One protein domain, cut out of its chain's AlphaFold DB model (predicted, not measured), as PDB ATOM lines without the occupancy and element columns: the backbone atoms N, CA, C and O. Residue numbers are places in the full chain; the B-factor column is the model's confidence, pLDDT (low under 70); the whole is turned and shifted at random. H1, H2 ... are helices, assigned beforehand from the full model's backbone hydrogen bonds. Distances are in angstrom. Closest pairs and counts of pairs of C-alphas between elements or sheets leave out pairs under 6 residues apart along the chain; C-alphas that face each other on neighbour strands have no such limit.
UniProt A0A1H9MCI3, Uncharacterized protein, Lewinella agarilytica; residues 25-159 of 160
ATOM      1  N   ILE A  25     131.253 175.235  85.534       52.97
ATOM      2  CA  ILE A  25     130.477 174.046  85.947       52.97
ATOM      3  C   ILE A  25     131.446 173.023  86.517       52.97
ATOM      4  O   ILE A  25     132.316 172.513  85.809       52.97
ATOM      5  N   MET A  26     131.319 172.782  87.818       60.56
ATOM      6  CA  MET A  26     132.046 171.736  88.516       60.56
ATOM      7  C   MET A  26     131.555 170.383  87.988       60.56
ATOM      8  O   MET A  26     130.357 170.105  88.022       60.56
ATOM      9  N   ASP A  27     132.451 169.572  87.422       65.75
ATOM     10  CA  ASP A  27     132.100 168.205  87.041       65.75
ATOM     11  C   ASP A  27     132.305 167.243  88.224       65.75
ATOM     12  O   ASP A  27     133.031 167.534  89.178       65.75
ATOM     13  N   SER A  28     131.653 166.081  88.158       63.47
ATOM     14  CA  SER A  28     131.718 165.055  89.207       63.47
ATOM     15  C   SER A  28     133.138 164.526  89.459       63.47
ATOM     16  O   SER A  28     133.423 164.071  90.566       63.47
ATOM     17  N   ASP A  29     134.041 164.590  88.478       67.38
ATOM     18  CA  ASP A  29     135.428 164.148  88.640       67.38
ATOM     19  C   ASP A  29     136.257 165.195  89.402       67.38
ATOM     20  O   ASP A  29     137.124 164.833  90.199       67.38
ATOM     21  N   ALA A  30     135.963 166.488  89.227       67.75
ATOM     22  CA  ALA A  30     136.531 167.551  90.050       67.75
ATOM     23  C   ALA A  30     136.095 167.399  91.514       67.75
ATOM     24  O   ALA A  30     136.952 167.442  92.389       67.75
ATOM     25  N   ILE A  31     134.805 167.147  91.762       66.25
ATOM     26  CA  ILE A  31     134.240 166.914  93.106       66.25
ATOM     27  C   ILE A  31     134.963 165.761  93.808       66.25
ATOM     28  O   ILE A  31     135.513 165.959  94.890       66.25
ATOM     29  N   LYS A  32     135.091 164.605  93.146       69.75
ATOM     30  CA  LYS A  32     135.841 163.453  93.680       69.75
ATOM     31  C   LYS A  32     137.289 163.786  94.026       69.75
ATOM     32  O   LYS A  32     137.784 163.346  95.053       69.75
ATOM     33  N   GLY A  33     137.956 164.603  93.208       72.19
ATOM     34  CA  GLY A  33     139.323 165.039  93.490       72.19
ATOM     35  C   GLY A  33     139.460 165.808  94.808       72.19
ATOM     36  O   GLY A  33     140.486 165.692  95.478       72.19
ATOM     37  N   TYR A  34     138.434 166.562  95.213       69.88
ATOM     38  CA  TYR A  34     138.425 167.235  96.515       69.88
ATOM     39  C   TYR A  34     138.080 166.290  97.660       69.88
ATOM     40  O   TYR A  34     138.690 166.400  98.723       69.88
ATOM     41  N   VAL A  35     137.155 165.351  97.443       70.88
ATOM     42  CA  VAL A  35     136.821 164.304  98.420       70.88
ATOM     43  C   VAL A  35     138.077 163.522  98.786       70.88
ATOM     44  O   VAL A  35     138.441 163.454  99.961       70.88
ATOM     45  N   ASP A  36     138.803 163.048  97.773       74.50
ATOM     46  CA  ASP A  36     140.055 162.310  97.938       74.50
ATOM     47  C   ASP A  36     141.101 163.152  98.695       74.50
ATOM     48  O   ASP A  36     141.746 162.670  99.628       74.50
ATOM     49  N   ALA A  37     141.243 164.437  98.346       73.75
ATOM     50  CA  ALA A  37     142.210 165.336  98.977       73.75
ATOM     51  C   ALA A  37     141.884 165.655 100.449       73.75
ATOM     52  O   ALA A  37     142.796 165.832 101.264       73.75
ATOM     53  N   ILE A  38     140.598 165.746 100.801       71.19
ATOM     54  CA  ILE A  38     140.144 165.942 102.183       71.19
ATOM     55  C   ILE A  38     140.353 164.653 102.984       71.19
ATOM     56  O   ILE A  38     140.890 164.699 104.094       71.19
ATOM     57  N   GLN A  39     140.003 163.498 102.419       71.69
ATOM     58  CA  GLN A  39     140.189 162.204 103.074       71.69
ATOM     59  C   GLN A  39     141.650 161.861 103.315       71.69
ATOM     60  O   GLN A  39     141.992 161.349 104.378       71.69
ATOM     61  N   GLU A  40     142.541 162.190 102.379       76.62
ATOM     62  CA  GLU A  40     143.971 161.934 102.542       76.62
ATOM     63  C   GLU A  40     144.557 162.670 103.760       76.62
ATOM     64  O   GLU A  40     145.496 162.180 104.404       76.62
ATOM     65  N   LYS A  41     143.981 163.825 104.119       72.12
ATOM     66  CA  LYS A  41     144.377 164.617 105.292       72.12
ATOM     67  C   LYS A  41     143.818 164.083 106.604       72.12
ATOM     68  O   LYS A  41     144.366 164.434 107.652       72.12
ATOM     69  N   LEU A  42     142.790 163.238 106.563       72.50
ATOM     70  CA  LEU A  42     142.210 162.610 107.743       72.50
ATOM     71  C   LEU A  42     142.869 161.257 108.024       72.50
ATOM     72  O   LEU A  42     143.129 160.482 107.103       72.50
ATOM     73  N   PRO A  43     143.176 160.936 109.292       72.75
ATOM     74  CA  PRO A  43     143.566 159.579 109.629       72.75
ATOM     75  C   PRO A  43     142.375 158.644 109.413       72.75
ATOM     76  O   PRO A  43     141.254 158.933 109.833       72.75
ATOM     77  N   THR A  44     142.635 157.490 108.809       81.44
ATOM     78  CA  THR A  44     141.650 156.405 108.767       81.44
ATOM     79  C   THR A  44     141.324 155.920 110.179       81.44
ATOM     80  O   THR A  44     142.115 156.086 111.115       81.44
ATOM     81  N   LYS A  45     140.184 155.238 110.341       82.38
ATOM     82  CA  LYS A  45     139.797 154.605 111.613       82.38
ATOM     83  C   LYS A  45     140.907 153.718 112.188       82.38
ATOM     84  O   LYS A  45     141.179 153.751 113.388       82.38
ATOM     85  N   GLU A  46     141.560 152.930 111.336       83.69
ATOM     86  CA  GLU A  46     142.667 152.060 111.742       83.69
ATOM     87  C   GLU A  46     143.929 152.846 112.105       83.69
ATOM     88  O   GLU A  46     144.602 152.512 113.083       83.69
ATOM     89  N   GLU A  47     144.256 153.909 111.366       81.69
ATOM     90  CA  GLU A  47     145.381 154.781 111.709       81.69
ATOM     91  C   GLU A  47     145.157 155.479 113.050       81.69
ATOM     92  O   GLU A  47     146.063 155.474 113.886       81.69
ATOM     93  N   PHE A  48     143.956 156.018 113.279       81.69
ATOM     94  CA  PHE A  48     143.564 156.628 114.546       81.69
ATOM     95  C   PHE A  48     143.666 155.624 115.696       81.69
ATOM     96  O   PHE A  48     144.341 155.897 116.693       81.69
ATOM     97  N   LYS A  49     143.102 154.421 115.518       86.00
ATOM     98  CA  LYS A  49     143.227 153.318 116.479       86.00
ATOM     99  C   LYS A  49     144.688 153.025 116.805       86.00
ATOM    100  O   LYS A  49     145.052 152.975 117.973       86.00
ATOM    101  N   ARG A  50     145.540 152.864 115.792       85.25
ATOM    102  CA  ARG A  50     146.960 152.541 115.984       85.25
ATOM    103  C   ARG A  50     147.710 153.652 116.723       85.25
ATOM    104  O   ARG A  50     148.576 153.357 117.546       85.25
ATOM    105  N   MET A  51     147.413 154.914 116.417       82.31
ATOM    106  CA  MET A  51     148.007 156.061 117.110       82.31
ATOM    107  C   MET A  51     147.591 156.088 118.584       82.31
ATOM    108  O   MET A  51     148.456 156.176 119.456       82.31
ATOM    109  N   ALA A  52     146.296 155.923 118.860       82.62
ATOM    110  CA  ALA A  52     145.765 155.878 120.216       82.62
ATOM    111  C   ALA A  52     146.295 154.665 121.001       82.62
ATOM    112  O   ALA A  52     146.782 154.827 122.113       82.62
ATOM    113  N   GLU A  53     146.312 153.463 120.418       84.94
ATOM    114  CA  GLU A  53     146.858 152.257 121.059       84.94
ATOM    115  C   GLU A  53     148.337 152.401 121.416       84.94
ATOM    116  O   GLU A  53     148.758 151.967 122.491       84.94
ATOM    117  N   LYS A  54     149.131 153.024 120.535       85.88
ATOM    118  CA  LYS A  54     150.542 153.299 120.815       85.88
ATOM    119  C   LYS A  54     150.682 154.193 122.044       85.88
ATOM    120  O   LYS A  54     151.516 153.903 122.896       85.88
ATOM    121  N   LYS A  55     149.856 155.234 122.151       80.12
ATOM    122  CA  LYS A  55     149.868 156.131 123.307       80.12
ATOM    123  C   LYS A  55     149.394 155.429 124.577       80.12
ATOM    124  O   LYS A  55     150.043 155.543 125.609       80.12
ATOM    125  N   ILE A  56     148.340 154.619 124.485       83.19
ATOM    126  CA  ILE A  56     147.840 153.821 125.611       83.19
ATOM    127  C   ILE A  56     148.908 152.837 126.109       83.19
ATOM    128  O   ILE A  56     149.019 152.592 127.303       83.19
ATOM    129  N   ALA A  57     149.739 152.284 125.224       85.44
ATOM    130  CA  ALA A  57     150.840 151.413 125.632       85.44
ATOM    131  C   ALA A  57     151.948 152.142 126.418       85.44
ATOM    132  O   ALA A  57     152.691 151.487 127.152       85.44
ATOM    133  N   GLU A  58     152.061 153.464 126.272       83.94
ATOM    134  CA  GLU A  58     152.989 154.312 127.031       83.94
ATOM    135  C   GLU A  58     152.437 154.695 128.422       83.94
ATOM    136  O   GLU A  58     153.201 155.183 129.252       83.94
ATOM    137  N   MET A  59     151.149 154.436 128.695       79.56
ATOM    138  CA  MET A  59     150.482 154.729 129.972       79.56
ATOM    139  C   MET A  59     150.772 153.676 131.062       79.56
ATOM    140  O   MET A  59     151.120 152.526 130.743       79.56
ATOM    141  N   PRO A  60     150.569 154.016 132.353       82.56
ATOM    142  CA  PRO A  60     150.614 153.066 133.465       82.56
ATOM    143  C   PRO A  60     149.698 151.854 133.245       82.56
ATOM    144  O   PRO A  60     148.577 151.974 132.755       82.56
ATOM    145  N   ALA A  61     150.184 150.656 133.589       82.44
ATOM    146  CA  ALA A  61     149.517 149.385 133.278       82.44
ATOM    147  C   ALA A  61     148.109 149.251 133.889       82.44
ATOM    148  O   ALA A  61     147.261 148.548 133.338       82.44
ATOM    149  N   ASP A  62     147.881 149.906 135.022       82.06
ATOM    150  CA  ASP A  62     146.610 149.987 135.734       82.06
ATOM    151  C   ASP A  62     145.557 150.839 135.011       82.06
ATOM    152  O   ASP A  62     144.368 150.583 135.183       82.06
ATOM    153  N   GLU A  63     145.972 151.747 134.128       78.94
ATOM    154  CA  GLU A  63     145.076 152.621 133.360       78.94
ATOM    155  C   GLU A  63     144.842 152.148 131.917       78.94
ATOM    156  O   GLU A  63     143.849 152.503 131.280       78.94
ATOM    157  N   GLN A  64     145.715 151.283 131.385       82.56
ATOM    158  CA  GLN A  64     145.621 150.829 129.989       82.56
ATOM    159  C   GLN A  64     144.300 150.125 129.663       82.56
ATOM    160  O   GLN A  64     143.828 150.187 128.528       82.56
ATOM    161  N   ALA A  65     143.724 149.402 130.626       83.31
ATOM    162  CA  ALA A  65     142.486 148.656 130.411       83.31
ATOM    163  C   ALA A  65     141.286 149.592 130.206       83.31
ATOM    164  O   ALA A  65     140.461 149.346 129.325       83.31
ATOM    165  N   GLU A  66     141.216 150.667 130.990       80.31
ATOM    166  CA  GLU A  66     140.176 151.687 130.882       80.31
ATOM    167  C   GLU A  66     140.341 152.489 129.590       80.31
ATOM    168  O   GLU A  66     139.408 152.561 128.792       80.31
ATOM    169  N   ALA A  67     141.561 152.942 129.297       79.19
ATOM    170  CA  ALA A  67     141.856 153.695 128.082       79.19
ATOM    171  C   ALA A  67     141.553 152.903 126.790       79.19
ATOM    172  O   ALA A  67     141.051 153.460 125.811       79.19
ATOM    173  N   ARG A  68     141.787 151.581 126.777       82.50
ATOM    174  CA  ARG A  68     141.380 150.714 125.651       82.50
ATOM    175  C   ARG A  68     139.864 150.606 125.521       82.50
ATOM    176  O   ARG A  68     139.353 150.653 124.408       82.50
ATOM    177  N   ALA A  69     139.146 150.478 126.637       81.81
ATOM    178  CA  ALA A  69     137.688 150.411 126.620       81.81
ATOM    179  C   ALA A  69     137.055 151.727 126.133       81.81
ATOM    180  O   ALA A  69     136.018 151.708 125.470       81.81
ATOM    181  N   GLU A  70     137.670 152.868 126.442       79.81
ATOM    182  CA  GLU A  70     137.255 154.175 125.926       79.81
ATOM    183  C   GLU A  70     137.543 154.325 124.434       79.81
ATOM    184  O   GLU A  70     136.658 154.739 123.681       79.81
ATOM    185  N   LEU A  71     138.737 153.919 123.991       81.38
ATOM    186  CA  LEU A  71     139.077 153.885 122.572       81.38
ATOM    187  C   LEU A  71     138.079 153.028 121.784       81.38
ATOM    188  O   LEU A  71     137.609 153.458 120.736       81.38
ATOM    189  N   ASP A  72     137.696 151.859 122.297       83.94
ATOM    190  CA  ASP A  72     136.713 150.992 121.639       83.94
ATOM    191  C   ASP A  72     135.329 151.652 121.516       83.94
ATOM    192  O   ASP A  72     134.674 151.509 120.481       83.94
ATOM    193  N   LYS A  73     134.883 152.416 122.525       81.12
ATOM    194  CA  LYS A  73     133.625 153.185 122.448       81.12
ATOM    195  C   LYS A  73     133.697 154.274 121.381       81.12
ATOM    196  O   LYS A  73     132.775 154.407 120.585       81.12
ATOM    197  N   LEU A  74     134.801 155.009 121.327       79.06
ATOM    198  CA  LEU A  74     135.012 156.057 120.325       79.06
ATOM    199  C   LEU A  74     135.095 155.488 118.913       79.06
ATOM    200  O   LEU A  74     134.498 156.021 117.985       79.06
ATOM    201  N   LEU A  75     135.782 154.358 118.748       81.88
ATOM    202  CA  LEU A  75     135.820 153.645 117.478       81.88
ATOM    203  C   LEU A  75     134.446 153.083 117.092       81.88
ATOM    204  O   LEU A  75     134.199 152.886 115.906       81.88
ATOM    205  N   ALA A  76     133.551 152.816 118.043       83.94
ATOM    206  CA  ALA A  76     132.173 152.440 117.738       83.94
ATOM    207  C   ALA A  76     131.335 153.629 117.235       83.94
ATOM    208  O   ALA A  76     130.447 153.424 116.414       83.94
ATOM    209  N   GLU A  77     131.639 154.849 117.688       80.81
ATOM    210  CA  GLU A  77     131.028 156.104 117.216       80.81
ATOM    211  C   GLU A  77     131.720 156.676 115.963       80.81
ATOM    212  O   GLU A  77     131.220 157.617 115.351       80.81
ATOM    213  N   TRP A  78     132.857 156.100 115.558       79.50
ATOM    214  CA  TRP A  78     133.584 156.516 114.364       79.50
ATOM    215  C   TRP A  78     132.753 156.252 113.097       79.50
ATOM    216  O   TRP A  78     132.329 155.104 112.897       79.50
ATOM    217  N   PRO A  79     132.569 157.261 112.226       75.75
ATOM    218  CA  PRO A  79     131.746 157.158 111.025       75.75
ATOM    219  C   PRO A  79     132.325 156.110 110.079       75.75
ATOM    220  O   PRO A  79     133.539 155.884 110.052       75.75
ATOM    221  N   THR A  80     131.483 155.455 109.288       79.62
ATOM    222  CA  THR A  80     132.016 154.609 108.214       79.62
ATOM    223  C   THR A  80     132.671 155.472 107.140       79.62
ATOM    224  O   THR A  80     132.326 156.643 106.985       79.62
ATOM    225  N   ASP A  81     133.592 154.888 106.371       73.69
ATOM    226  CA  ASP A  81     134.197 155.587 105.234       73.69
ATOM    227  C   ASP A  81     133.090 156.074 104.277       73.69
ATOM    228  O   ASP A  81     133.027 157.251 103.967       73.69
ATOM    229  N   GLU A  82     132.084 155.242 103.978       77.19
ATOM    230  CA  GLU A  82     130.914 155.632 103.168       77.19
ATOM    231  C   GLU A  82     130.078 156.792 103.752       77.19
ATOM    232  O   GLU A  82     129.413 157.520 103.010       77.19
ATOM    233  N   GLU A  83     130.018 156.945 105.077       77.38
ATOM    234  CA  GLU A  83     129.343 158.078 105.726       77.38
ATOM    235  C   GLU A  83     130.186 159.347 105.647       77.38
ATOM    236  O   GLU A  83     129.637 160.434 105.462       77.38
ATOM    237  N   LEU A  84     131.506 159.205 105.767       74.56
ATOM    238  CA  LEU A  84     132.458 160.293 105.615       74.56
ATOM    239  C   LEU A  84     132.469 160.799 104.165       74.56
ATOM    240  O   LEU A  84     132.305 161.999 103.957       74.56
ATOM    241  N   ASP A  85     132.564 159.890 103.188       75.38
ATOM    242  CA  ASP A  85     132.453 160.147 101.746       75.38
ATOM    243  C   ASP A  85     131.197 160.963 101.462       75.38
ATOM    244  O   ASP A  85     131.271 162.059 100.920       75.38
ATOM    245  N   ARG A  86     130.041 160.475 101.928       79.31
ATOM    246  CA  ARG A  86     128.753 161.133 101.698       79.31
ATOM    247  C   ARG A  86     128.681 162.515 102.330       79.31
ATOM    248  O   ARG A  86     128.140 163.428 101.720       79.31
ATOM    249  N   LYS A  87     129.198 162.684 103.551       74.44
ATOM    250  CA  LYS A  87     129.225 163.994 104.216       74.44
ATOM    251  C   LYS A  87     130.113 164.986 103.467       74.44
ATOM    252  O   LYS A  87     129.749 166.154 103.374       74.44
ATOM    253  N   ILE A  88     131.255 164.530 102.952       73.88
ATOM    254  CA  ILE A  88     132.186 165.357 102.181       73.88
ATOM    255  C   ILE A  88     131.592 165.686 100.801       73.88
ATOM    256  O   ILE A  88     131.632 166.845 100.400       73.88
ATOM    257  N   ASP A  89     130.970 164.715 100.129       75.06
ATOM    258  CA  ASP A  89     130.235 164.910  98.872       75.06
ATOM    259  C   ASP A  89     129.111 165.941  99.044       75.06
ATOM    260  O   ASP A  89     129.074 166.932  98.324       75.06
ATOM    261  N   GLU A  90     128.238 165.773 100.045       74.81
ATOM    262  CA  GLU A  90     127.142 166.714 100.330       74.81
ATOM    263  C   GLU A  90     127.656 168.126 100.644       74.81
ATOM    264  O   GLU A  90     127.030 169.124 100.279       74.81
ATOM    265  N   ALA A  91     128.788 168.221 101.340       70.94
ATOM    266  CA  ALA A  91     129.455 169.482 101.620       70.94
ATOM    267  C   ALA A  91     129.958 170.151 100.334       70.94
ATOM    268  O   ALA A  91     129.705 171.336 100.129       70.94
ATOM    269  N   ILE A  92     130.638 169.406  99.461       70.31
ATOM    270  CA  ILE A  92     131.185 169.936  98.209       70.31
ATOM    271  C   ILE A  92     130.074 170.298  97.224       70.31
ATOM    272  O   ILE A  92     130.146 171.367  96.623       70.31
ATOM    273  N   ASP A  93     129.039 169.468  97.097       73.00
ATOM    274  CA  ASP A  93     127.876 169.750  96.251       73.00
ATOM    275  C   ASP A  93     127.216 171.071  96.661       73.00
ATOM    276  O   ASP A  93     126.934 171.913  95.812       73.00
ATOM    277  N   LYS A  94     127.060 171.316  97.967       69.88
ATOM    278  CA  LYS A  94     126.555 172.600  98.476       69.88
ATOM    279  C   LYS A  94     127.481 173.778  98.168       69.88
ATOM    280  O   LYS A  94     127.002 174.834  97.770       69.88
ATOM    281  N   ILE A  95     128.800 173.618  98.324       68.00
ATOM    282  CA  ILE A  95     129.765 174.664  97.934       68.00
ATOM    283  C   ILE A  95     129.616 174.972  96.445       68.00
ATOM    284  O   ILE A  95     129.629 176.134  96.060       68.00
ATOM    285  N   ALA A  96     129.464 173.943  95.613       68.56
ATOM    286  CA  ALA A  96     129.313 174.080  94.172       68.56
ATOM    287  C   ALA A  96     127.978 174.727  93.763       68.56
ATOM    288  O   ALA A  96     127.918 175.373  92.718       68.56
ATOM    289  N   GLU A  97     126.919 174.562  94.563       71.81
ATOM    290  CA  GLU A  97     125.637 175.249  94.363       71.81
ATOM    291  C   GLU A  97     125.747 176.762  94.611       71.81
ATOM    292  O   GLU A  97     125.172 177.542  93.846       71.81
ATOM    293  N   ASP A  98     126.522 177.174  95.619       65.38
ATOM    294  CA  ASP A  98     126.634 178.581  96.034       65.38
ATOM    295  C   ASP A  98     127.846 179.324  95.437       65.38
ATOM    296  O   ASP A  98     127.866 180.559  95.403       65.38
ATOM    297  N   ALA A  99     128.840 178.606  94.908       64.81
ATOM    298  CA  ALA A  99     130.021 179.167  94.258       64.81
ATOM    299  C   ALA A  99     129.891 179.119  92.718       64.81
ATOM    300  O   ALA A  99     129.938 178.041  92.121       64.81
ATOM    301  N   PRO A 100     129.771 180.269  92.023       59.34
ATOM    302  CA  PRO A 100     129.561 180.296  90.574       59.34
ATOM    303  C   PRO A 100     130.790 179.887  89.745       59.34
ATOM    304  O   PRO A 100     130.652 179.611  88.548       59.34
ATOM    305  N   THR A 101     131.989 179.852  90.336       69.00
ATOM    306  CA  THR A 101     133.233 179.488  89.644       69.00
ATOM    307  C   THR A 101     134.032 178.410  90.373       69.00
ATOM    308  O   THR A 101     133.993 178.269  91.592       69.00
ATOM    309  N   ARG A 102     134.847 177.667  89.612       68.94
ATOM    310  CA  ARG A 102     135.746 176.641  90.166       68.94
ATOM    311  C   ARG A 102     136.749 177.230  91.165       68.94
ATOM    312  O   ARG A 102     137.075 176.571  92.141       68.94
ATOM    313  N   GLY A 103     137.205 178.463  90.932       70.75
ATOM    314  CA  GLY A 103     138.139 179.148  91.828       70.75
ATOM    315  C   GLY A 103     137.532 179.481  93.193       70.75
ATOM    316  O   GLY A 103     138.222 179.387  94.201       70.75
ATOM    317  N   GLU A 104     136.240 179.812  93.243       68.94
ATOM    318  CA  GLU A 104     135.527 180.045  94.506       68.94
ATOM    319  C   GLU A 104     135.306 178.736  95.274       68.94
ATOM    320  O   GLU A 104     135.456 178.710  96.496       68.94
ATOM    321  N   VAL A 105     135.041 177.633  94.564       70.19
ATOM    322  CA  VAL A 105     134.991 176.296  95.175       70.19
ATOM    323  C   VAL A 105     136.362 175.886  95.720       70.19
ATOM    324  O   VAL A 105     136.451 175.421  96.853       70.19
ATOM    325  N   ASP A 106     137.437 176.099  94.954       70.69
ATOM    326  CA  ASP A 106     138.818 175.842  95.389       70.69
ATOM    327  C   ASP A 106     139.148 176.601  96.685       70.69
ATOM    328  O   ASP A 106     139.715 176.030  97.616       70.69
ATOM    329  N   GLU A 107     138.777 177.880  96.768       72.56
ATOM    330  CA  GLU A 107     139.038 178.723  97.939       72.56
ATOM    331  C   GLU A 107     138.203 178.301  99.157       72.56
ATOM    332  O   GLU A 107     138.728 178.228 100.273       72.56
ATOM    333  N   ALA A 108     136.928 177.955  98.952       71.00
ATOM    334  CA  ALA A 108     136.065 177.428 100.005       71.00
ATOM    335  C   ALA A 108     136.593 176.089 100.543       71.00
ATOM    336  O   ALA A 108     136.733 175.922 101.756       71.00
ATOM    337  N   ILE A 109     136.975 175.162  99.658       70.06
ATOM    338  CA  ILE A 109     137.531 173.855 100.034       70.06
ATOM    339  C   ILE A 109     138.900 173.996 100.708       70.06
ATOM    340  O   ILE A 109     139.188 173.270 101.663       70.06
ATOM    341  N   ASP A 110     139.738 174.939 100.277       74.00
ATOM    342  CA  ASP A 110     141.010 175.233 100.941       74.00
ATOM    343  C   ASP A 110     140.796 175.824 102.344       74.00
ATOM    344  O   ASP A 110     141.518 175.476 103.280       74.00
ATOM    345  N   LYS A 111     139.771 176.667 102.534       69.69
ATOM    346  CA  LYS A 111     139.385 177.173 103.861       69.69
ATOM    347  C   LYS A 111     138.905 176.038 104.771       69.69
ATOM    348  O   LYS A 111     139.417 175.895 105.878       69.69
ATOM    349  N   ILE A 112     138.017 175.180 104.275       66.75
ATOM    350  CA  ILE A 112     137.508 174.003 104.996       66.75
ATOM    351  C   ILE A 112     138.647 173.056 105.368       66.75
ATOM    352  O   ILE A 112     138.774 172.635 106.514       66.75
ATOM    353  N   SER A 113     139.537 172.783 104.417       66.44
ATOM    354  CA  SER A 113     140.717 171.949 104.629       66.44
ATOM    355  C   SER A 113     141.656 172.475 105.717       66.44
ATOM    356  O   SER A 113     142.441 171.693 106.248       66.44
ATOM    357  N   LYS A 114     141.640 173.783 106.008       68.81
ATOM    358  CA  LYS A 114     142.423 174.405 107.088       68.81
ATOM    359  C   LYS A 114     141.704 174.379 108.436       68.81
ATOM    360  O   LYS A 114     142.367 174.462 109.461       68.81
ATOM    361  N   GLU A 115     140.374 174.315 108.435       66.12
ATOM    362  CA  GLU A 115     139.550 174.194 109.645       66.12
ATOM    363  C   GLU A 115     139.367 172.733 110.082       66.12
ATOM    364  O   GLU A 115     139.024 172.452 111.234       66.12
ATOM    365  N   MET A 116     139.608 171.787 109.174       66.38
ATOM    366  CA  MET A 116     139.673 170.369 109.492       66.38
ATOM    367  C   MET A 116     141.012 170.009 110.149       66.38
ATOM    368  O   MET A 116     142.064 170.384 109.629       66.38
ATOM    369  N   PRO A 117     140.996 169.230 111.248       64.75
ATOM    370  CA  PRO A 117     142.224 168.773 111.876       64.75
ATOM    371  C   PRO A 117     142.983 167.835 110.932       64.75
ATOM    372  O   PRO A 117     142.478 166.792 110.513       64.75
ATOM    373  N   SER A 118     144.218 168.200 110.617       71.00
ATOM    374  CA  SER A 118     145.140 167.365 109.847       71.00
ATOM    375  C   SER A 118     145.564 166.108 110.616       71.00
ATOM    376  O   SER A 118     145.494 166.056 111.845       71.00
ATOM    377  N   LYS A 119     146.095 165.100 109.911       73.12
ATOM    378  CA  LYS A 119     146.795 163.945 110.516       73.12
ATOM    379  C   LYS A 119     147.801 164.356 111.595       73.12
ATOM    380  O   LYS A 119     147.877 163.697 112.630       73.12
ATOM    381  N   ASP A 120     148.544 165.439 111.370       74.44
ATOM    382  CA  ASP A 120     149.521 165.945 112.332       74.44
ATOM    383  C   ASP A 120     148.850 166.595 113.550       74.44
ATOM    384  O   ASP A 120     149.292 166.361 114.668       74.44
ATOM    385  N   GLU A 121     147.747 167.329 113.379       71.88
ATOM    386  CA  GLU A 121     146.975 167.890 114.501       71.88
ATOM    387  C   GLU A 121     146.251 166.812 115.310       71.88
ATOM    388  O   GLU A 121     146.252 166.862 116.538       71.88
ATOM    389  N   MET A 122     145.690 165.804 114.643       70.88
ATOM    390  CA  MET A 122     145.142 164.599 115.273       70.88
ATOM    391  C   MET A 122     146.208 163.871 116.085       70.88
ATOM    392  O   MET A 122     145.969 163.472 117.225       70.88
ATOM    393  N   LYS A 123     147.411 163.733 115.528       72.75
ATOM    394  CA  LYS A 123     148.546 163.174 116.252       72.75
ATOM    395  C   LYS A 123     148.927 164.043 117.447       72.75
ATOM    396  O   LYS A 123     149.167 163.500 118.512       72.75
ATOM    397  N   ASP A 124     148.920 165.363 117.308       75.31
ATOM    398  CA  ASP A 124     149.194 166.303 118.396       75.31
ATOM    399  C   ASP A 124     148.149 166.215 119.523       75.31
ATOM    400  O   ASP A 124     148.491 166.332 120.701       75.31
ATOM    401  N   ILE A 125     146.876 165.998 119.173       71.75
ATOM    402  CA  ILE A 125     145.775 165.735 120.112       71.75
ATOM    403  C   ILE A 125     146.033 164.424 120.864       71.75
ATOM    404  O   ILE A 125     145.913 164.388 122.087       71.75
ATOM    405  N   ILE A 126     146.450 163.373 120.151       70.00
ATOM    406  CA  ILE A 126     146.784 162.062 120.728       70.00
ATOM    407  C   ILE A 126     148.064 162.129 121.584       70.00
ATOM    408  O   ILE A 126     148.146 161.537 122.658       70.00
ATOM    409  N   ASP A 127     149.075 162.880 121.162       71.62
ATOM    410  CA  ASP A 127     150.347 163.001 121.875       71.62
ATOM    411  C   ASP A 127     150.179 163.769 123.200       71.62
ATOM    412  O   ASP A 127     150.911 163.503 124.161       71.62
ATOM    413  N   LYS A 128     149.179 164.660 123.275       69.38
ATOM    414  CA  LYS A 128     148.789 165.422 124.475       69.38
ATOM    415  C   LYS A 128     147.830 164.677 125.408       69.38
ATOM    416  O   LYS A 128     147.399 165.280 126.389       69.38
ATOM    417  N   LEU A 129     147.499 163.414 125.127       67.25
ATOM    418  CA  LEU A 129     146.573 162.639 125.953       67.25
ATOM    419  C   LEU A 129     147.053 162.534 127.413       67.25
ATOM    420  O   LEU A 129     148.162 162.034 127.638       67.25
ATOM    421  N   PRO A 130     146.241 162.996 128.384       61.88
ATOM    422  CA  PRO A 130     146.453 162.767 129.800       61.88
ATOM    423  C   PRO A 130     146.118 161.323 130.176       61.88
ATOM    424  O   PRO A 130     145.576 160.550 129.387       61.88
ATOM    425  N   GLU A 131     146.443 160.996 131.416       60.00
ATOM    426  CA  GLU A 131     146.119 159.737 132.079       60.00
ATOM    427  C   GLU A 131     144.652 159.735 132.582       60.00
ATOM    428  O   GLU A 131     144.119 160.781 132.964       60.00
ATOM    429  N   GLY A 132     143.978 158.576 132.559       59.62
ATOM    430  CA  GLY A 132     142.595 158.389 133.057       59.62
ATOM    431  C   GLY A 132     141.440 159.044 132.259       59.62
ATOM    432  O   GLY A 132     141.528 159.216 131.047       59.62
ATOM    433  N   GLU A 133     140.334 159.402 132.941       55.94
ATOM    434  CA  GLU A 133     139.060 159.919 132.365       55.94
ATOM    435  C   GLU A 133     139.217 161.121 131.406       55.94
ATOM    436  O   GLU A 133     138.363 161.347 130.542       55.94
ATOM    437  N   GLU A 134     140.296 161.904 131.523       63.84
ATOM    438  CA  GLU A 134     140.565 163.027 130.614       63.84
ATOM    439  C   GLU A 134     140.893 162.562 129.180       63.84
ATOM    440  O   GLU A 134     140.679 163.313 128.224       63.84
ATOM    441  N   LEU A 135     141.343 161.313 129.008       67.00
ATOM    442  CA  LEU A 135     141.642 160.690 127.718       67.00
ATOM    443  C   LEU A 135     140.396 160.608 126.827       67.00
ATOM    444  O   LEU A 135     140.429 161.089 125.687       67.00
ATOM    445  N   SER A 136     139.282 160.071 127.346       63.75
ATOM    446  CA  SER A 136     138.009 160.057 126.615       63.75
ATOM    447  C   SER A 136     137.575 161.457 126.206       63.75
ATOM    448  O   SER A 136     137.111 161.640 125.085       63.75
ATOM    449  N   GLY A 137     137.759 162.452 127.077       67.56
ATOM    450  CA  GLY A 137     137.372 163.833 126.817       67.56
ATOM    451  C   GLY A 137     138.148 164.452 125.657       67.56
ATOM    452  O   GLY A 137     137.554 165.112 124.806       67.56
ATOM    453  N   ILE A 138     139.459 164.207 125.580       68.56
ATOM    454  CA  ILE A 138     140.296 164.725 124.490       68.56
ATOM    455  C   ILE A 138     140.041 163.983 123.179       68.56
ATOM    456  O   ILE A 138     139.904 164.629 122.139       68.56
ATOM    457  N   LEU A 139     139.948 162.651 123.207       68.56
ATOM    458  CA  LEU A 139     139.675 161.870 121.998       68.56
ATOM    459  C   LEU A 139     138.277 162.166 121.449       68.56
ATOM    460  O   LEU A 139     138.121 162.384 120.247       68.56
ATOM    461  N   LYS A 140     137.278 162.239 122.334       71.12
ATOM    462  CA  LYS A 140     135.920 162.640 121.978       71.12
ATOM    463  C   LYS A 140     135.891 164.073 121.473       71.12
ATOM    464  O   LYS A 140     135.316 164.315 120.429       71.12
ATOM    465  N   GLY A 141     136.574 165.003 122.136       73.19
ATOM    466  CA  GLY A 141     136.667 166.387 121.675       73.19
ATOM    467  C   GLY A 141     137.362 166.531 120.317       73.19
ATOM    468  O   GLY A 141     136.996 167.405 119.540       73.19
ATOM    469  N   GLY A 142     138.346 165.682 120.005       69.69
ATOM    470  CA  GLY A 142     138.980 165.626 118.686       69.69
ATOM    471  C   GLY A 142     138.035 165.101 117.603       69.69
ATOM    472  O   GLY A 142     137.950 165.695 116.529       69.69
ATOM    473  N   LEU A 143     137.290 164.033 117.903       68.69
ATOM    474  CA  LEU A 143     136.276 163.469 117.009       68.69
ATOM    475  C   LEU A 143     135.087 164.422 116.821       68.69
ATOM    476  O   LEU A 143     134.672 164.660 115.695       68.69
ATOM    477  N   ASP A 144     134.587 165.021 117.898       75.50
ATOM    478  CA  ASP A 144     133.496 165.995 117.875       75.50
ATOM    479  C   ASP A 144     133.907 167.243 117.092       75.50
ATOM    480  O   ASP A 144     133.125 167.720 116.285       75.50
ATOM    481  N   LYS A 145     135.149 167.731 117.236       69.56
ATOM    482  CA  LYS A 145     135.668 168.824 116.397       69.56
ATOM    483  C   LYS A 145     135.772 168.438 114.933       69.56
ATOM    484  O   LYS A 145     135.465 169.255 114.080       69.56
ATOM    485  N   LEU A 146     136.201 167.215 114.628       69.88
ATOM    486  CA  LEU A 146     136.205 166.725 113.252       69.88
ATOM    487  C   LEU A 146     134.780 166.724 112.678       69.88
ATOM    488  O   LEU A 146     134.562 167.195 111.564       69.88
ATOM    489  N   MET A 147     133.812 166.238 113.456       71.25
ATOM    490  CA  MET A 147     132.401 166.205 113.074       71.25
ATOM    491  C   MET A 147     131.796 167.596 112.953       71.25
ATOM    492  O   MET A 147     131.078 167.847 111.994       71.25
ATOM    493  N   GLU A 148     132.103 168.501 113.878       71.38
ATOM    494  CA  GLU A 148     131.694 169.901 113.818       71.38
ATOM    495  C   GLU A 148     132.339 170.616 112.644       71.38
ATOM    496  O   GLU A 148     131.650 171.400 112.015       71.38
ATOM    497  N   SER A 149     133.601 170.361 112.298       66.56
ATOM    498  CA  SER A 149     134.202 170.949 111.101       66.56
ATOM    499  C   SER A 149     133.474 170.459 109.851       66.56
ATOM    500  O   SER A 149     133.102 171.288 109.028       66.56
ATOM    501  N   LEU A 150     133.175 169.155 109.747       64.94
ATOM    502  CA  LEU A 150     132.406 168.570 108.636       64.94
ATOM    503  C   LEU A 150     130.958 169.094 108.575       64.94
ATOM    504  O   LEU A 150     130.459 169.413 107.499       64.94
ATOM    505  N   ASP A 151     130.286 169.227 109.718       65.62
ATOM    506  CA  ASP A 151     128.926 169.765 109.800       65.62
ATOM    507  C   ASP A 151     128.911 171.304 109.673       65.62
ATOM    508  O   ASP A 151     127.937 171.871 109.190       65.62
ATOM    509  N   SER A 152     129.981 172.012 110.038       58.56
ATOM    510  CA  SER A 152     130.140 173.462 109.843       58.56
ATOM    511  C   SER A 152     130.302 173.792 108.366       58.56
ATOM    512  O   SER A 152     129.748 174.798 107.916       58.56
ATOM    513  N   VAL A 153     130.926 172.903 107.578       56.56
ATOM    514  CA  VAL A 153     130.895 173.009 106.110       56.56
ATOM    515  C   VAL A 153     129.458 173.125 105.604       56.56
ATOM    516  O   VAL A 153     129.163 173.925 104.725       56.56
ATOM    517  N   LYS A 154     128.524 172.391 106.215       51.47
ATOM    518  CA  LYS A 154     127.104 172.443 105.858       51.47
ATOM    519  C   LYS A 154     126.418 173.757 106.262       51.47
ATOM    520  O   LYS A 154     125.400 174.086 105.655       51.47
ATOM    521  N   VAL A 155     126.920 174.471 107.277       50.00
ATOM    522  CA  VAL A 155     126.227 175.596 107.945       50.00
ATOM    523  C   VAL A 155     126.807 176.975 107.601       50.00
ATOM    524  O   VAL A 155     126.040 177.938 107.552       50.00
ATOM    525  N   GLU A 156     128.114 177.120 107.344       44.84
ATOM    526  CA  GLU A 156     128.681 178.411 106.892       44.84
ATOM    527  C   GLU A 156     128.172 178.824 105.502       44.84
ATOM    528  O   GLU A 156     128.144 180.012 105.186       44.84
ATOM    529  N   ILE A 157     127.705 177.856 104.718       42.56
ATOM    530  CA  ILE A 157     127.177 178.048 103.368       42.56
ATOM    531  C   ILE A 157     125.715 178.539 103.404       42.56
ATOM    532  O   ILE A 157     125.354 179.456 102.683       42.56
ATOM    533  N   GLU A 158     124.900 178.084 104.366       37.88
ATOM    534  CA  GLU A 158     123.490 178.512 104.518       37.88
ATOM    535  C   GLU A 158     123.303 179.957 105.045       37.88
ATOM    536  O   GLU A 158     122.169 180.401 105.252       37.88
ATOM    537  N   LYS A 159     124.388 180.697 105.326       39.62
ATOM    538  CA  LYS A 159     124.344 182.071 105.868       39.62
ATOM    539  C   LYS A 159     124.733 183.175 104.878       39.62
ATOM    540  O   LYS A 159     124.644 184.343 105.276       39.62
TER     541      LYS A 159
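Overview. This is residues 25 to 159 of the 160 residues of an uncharacterized protein of Lewinella agarilytica (UniProt A0A1H9MCI3). Seven helices make a rod of two halves: H1, H4 and H5 at one end, H2, H3 and H6 at the other, with the long H7 running past parts of both. H4 slants across H1 and H5. The printed part has 135 residues with seven named helices, H1 to H7 in order, and no named strand: all helix, packing mostly aligned. It is only just compact, close to loose, with a radius of gyration of the C-alphas of 16.9 A, and spans 57 by 26 by 22 A.

Arrangement. Start at H1, residues 28 to 41; H4, residues 81 to 98, touches it with residues 85 to 93 alone, at a steep tilt of 55 degrees, closest at the C-alphas of Val 35 and Ile 88, 6.1 A. Next, H2, residues 45 to 58, and H3, residues 64 to 77, form a hairpin, closest at C-alphas 56 and 64, 5.7 A. H4 touches H5, residues 102 to 115, closest at C-alphas 95 and 105, 6.1 A. H6, residues 119 to 127, touches H2, closest at C-alphas 52 and 126, 6.3 A. The hub is H7, residues 134 to 159: it forms a hairpin with H6, closest at C-alphas 125 and 142, 6.9 A; touches H3, closest at C-alphas 70 and 136, 6.0 A; touches H4, closest at C-alphas 91 and 154, 5.7 A; and only just touches H5, with 3 pairs of C-alphas within 8 A. Each O i to N i+4 pair is within hydrogen-bond range in H2 to H6, against 9 of 10 in H1 and 18 of 22 in H7.

Along the chain. Find C-alpha 28 at (131.718, 165.055, 89.207), where H1 begins. H4 measures 25.9 A. H7 runs 35.2 A to C-alpha 159 at (124.344, 182.071, 105.868), with a kink of 36 degrees near residue 151.

Size, cuts and confidence. The C-alphas of Ile 25 and Asp 62, the two farthest apart, are 57.6 A apart. The printed part has no cut and no long link. Low confidence, under 70, holds for 52 residues, among them 128 to 139 and 149 to 159.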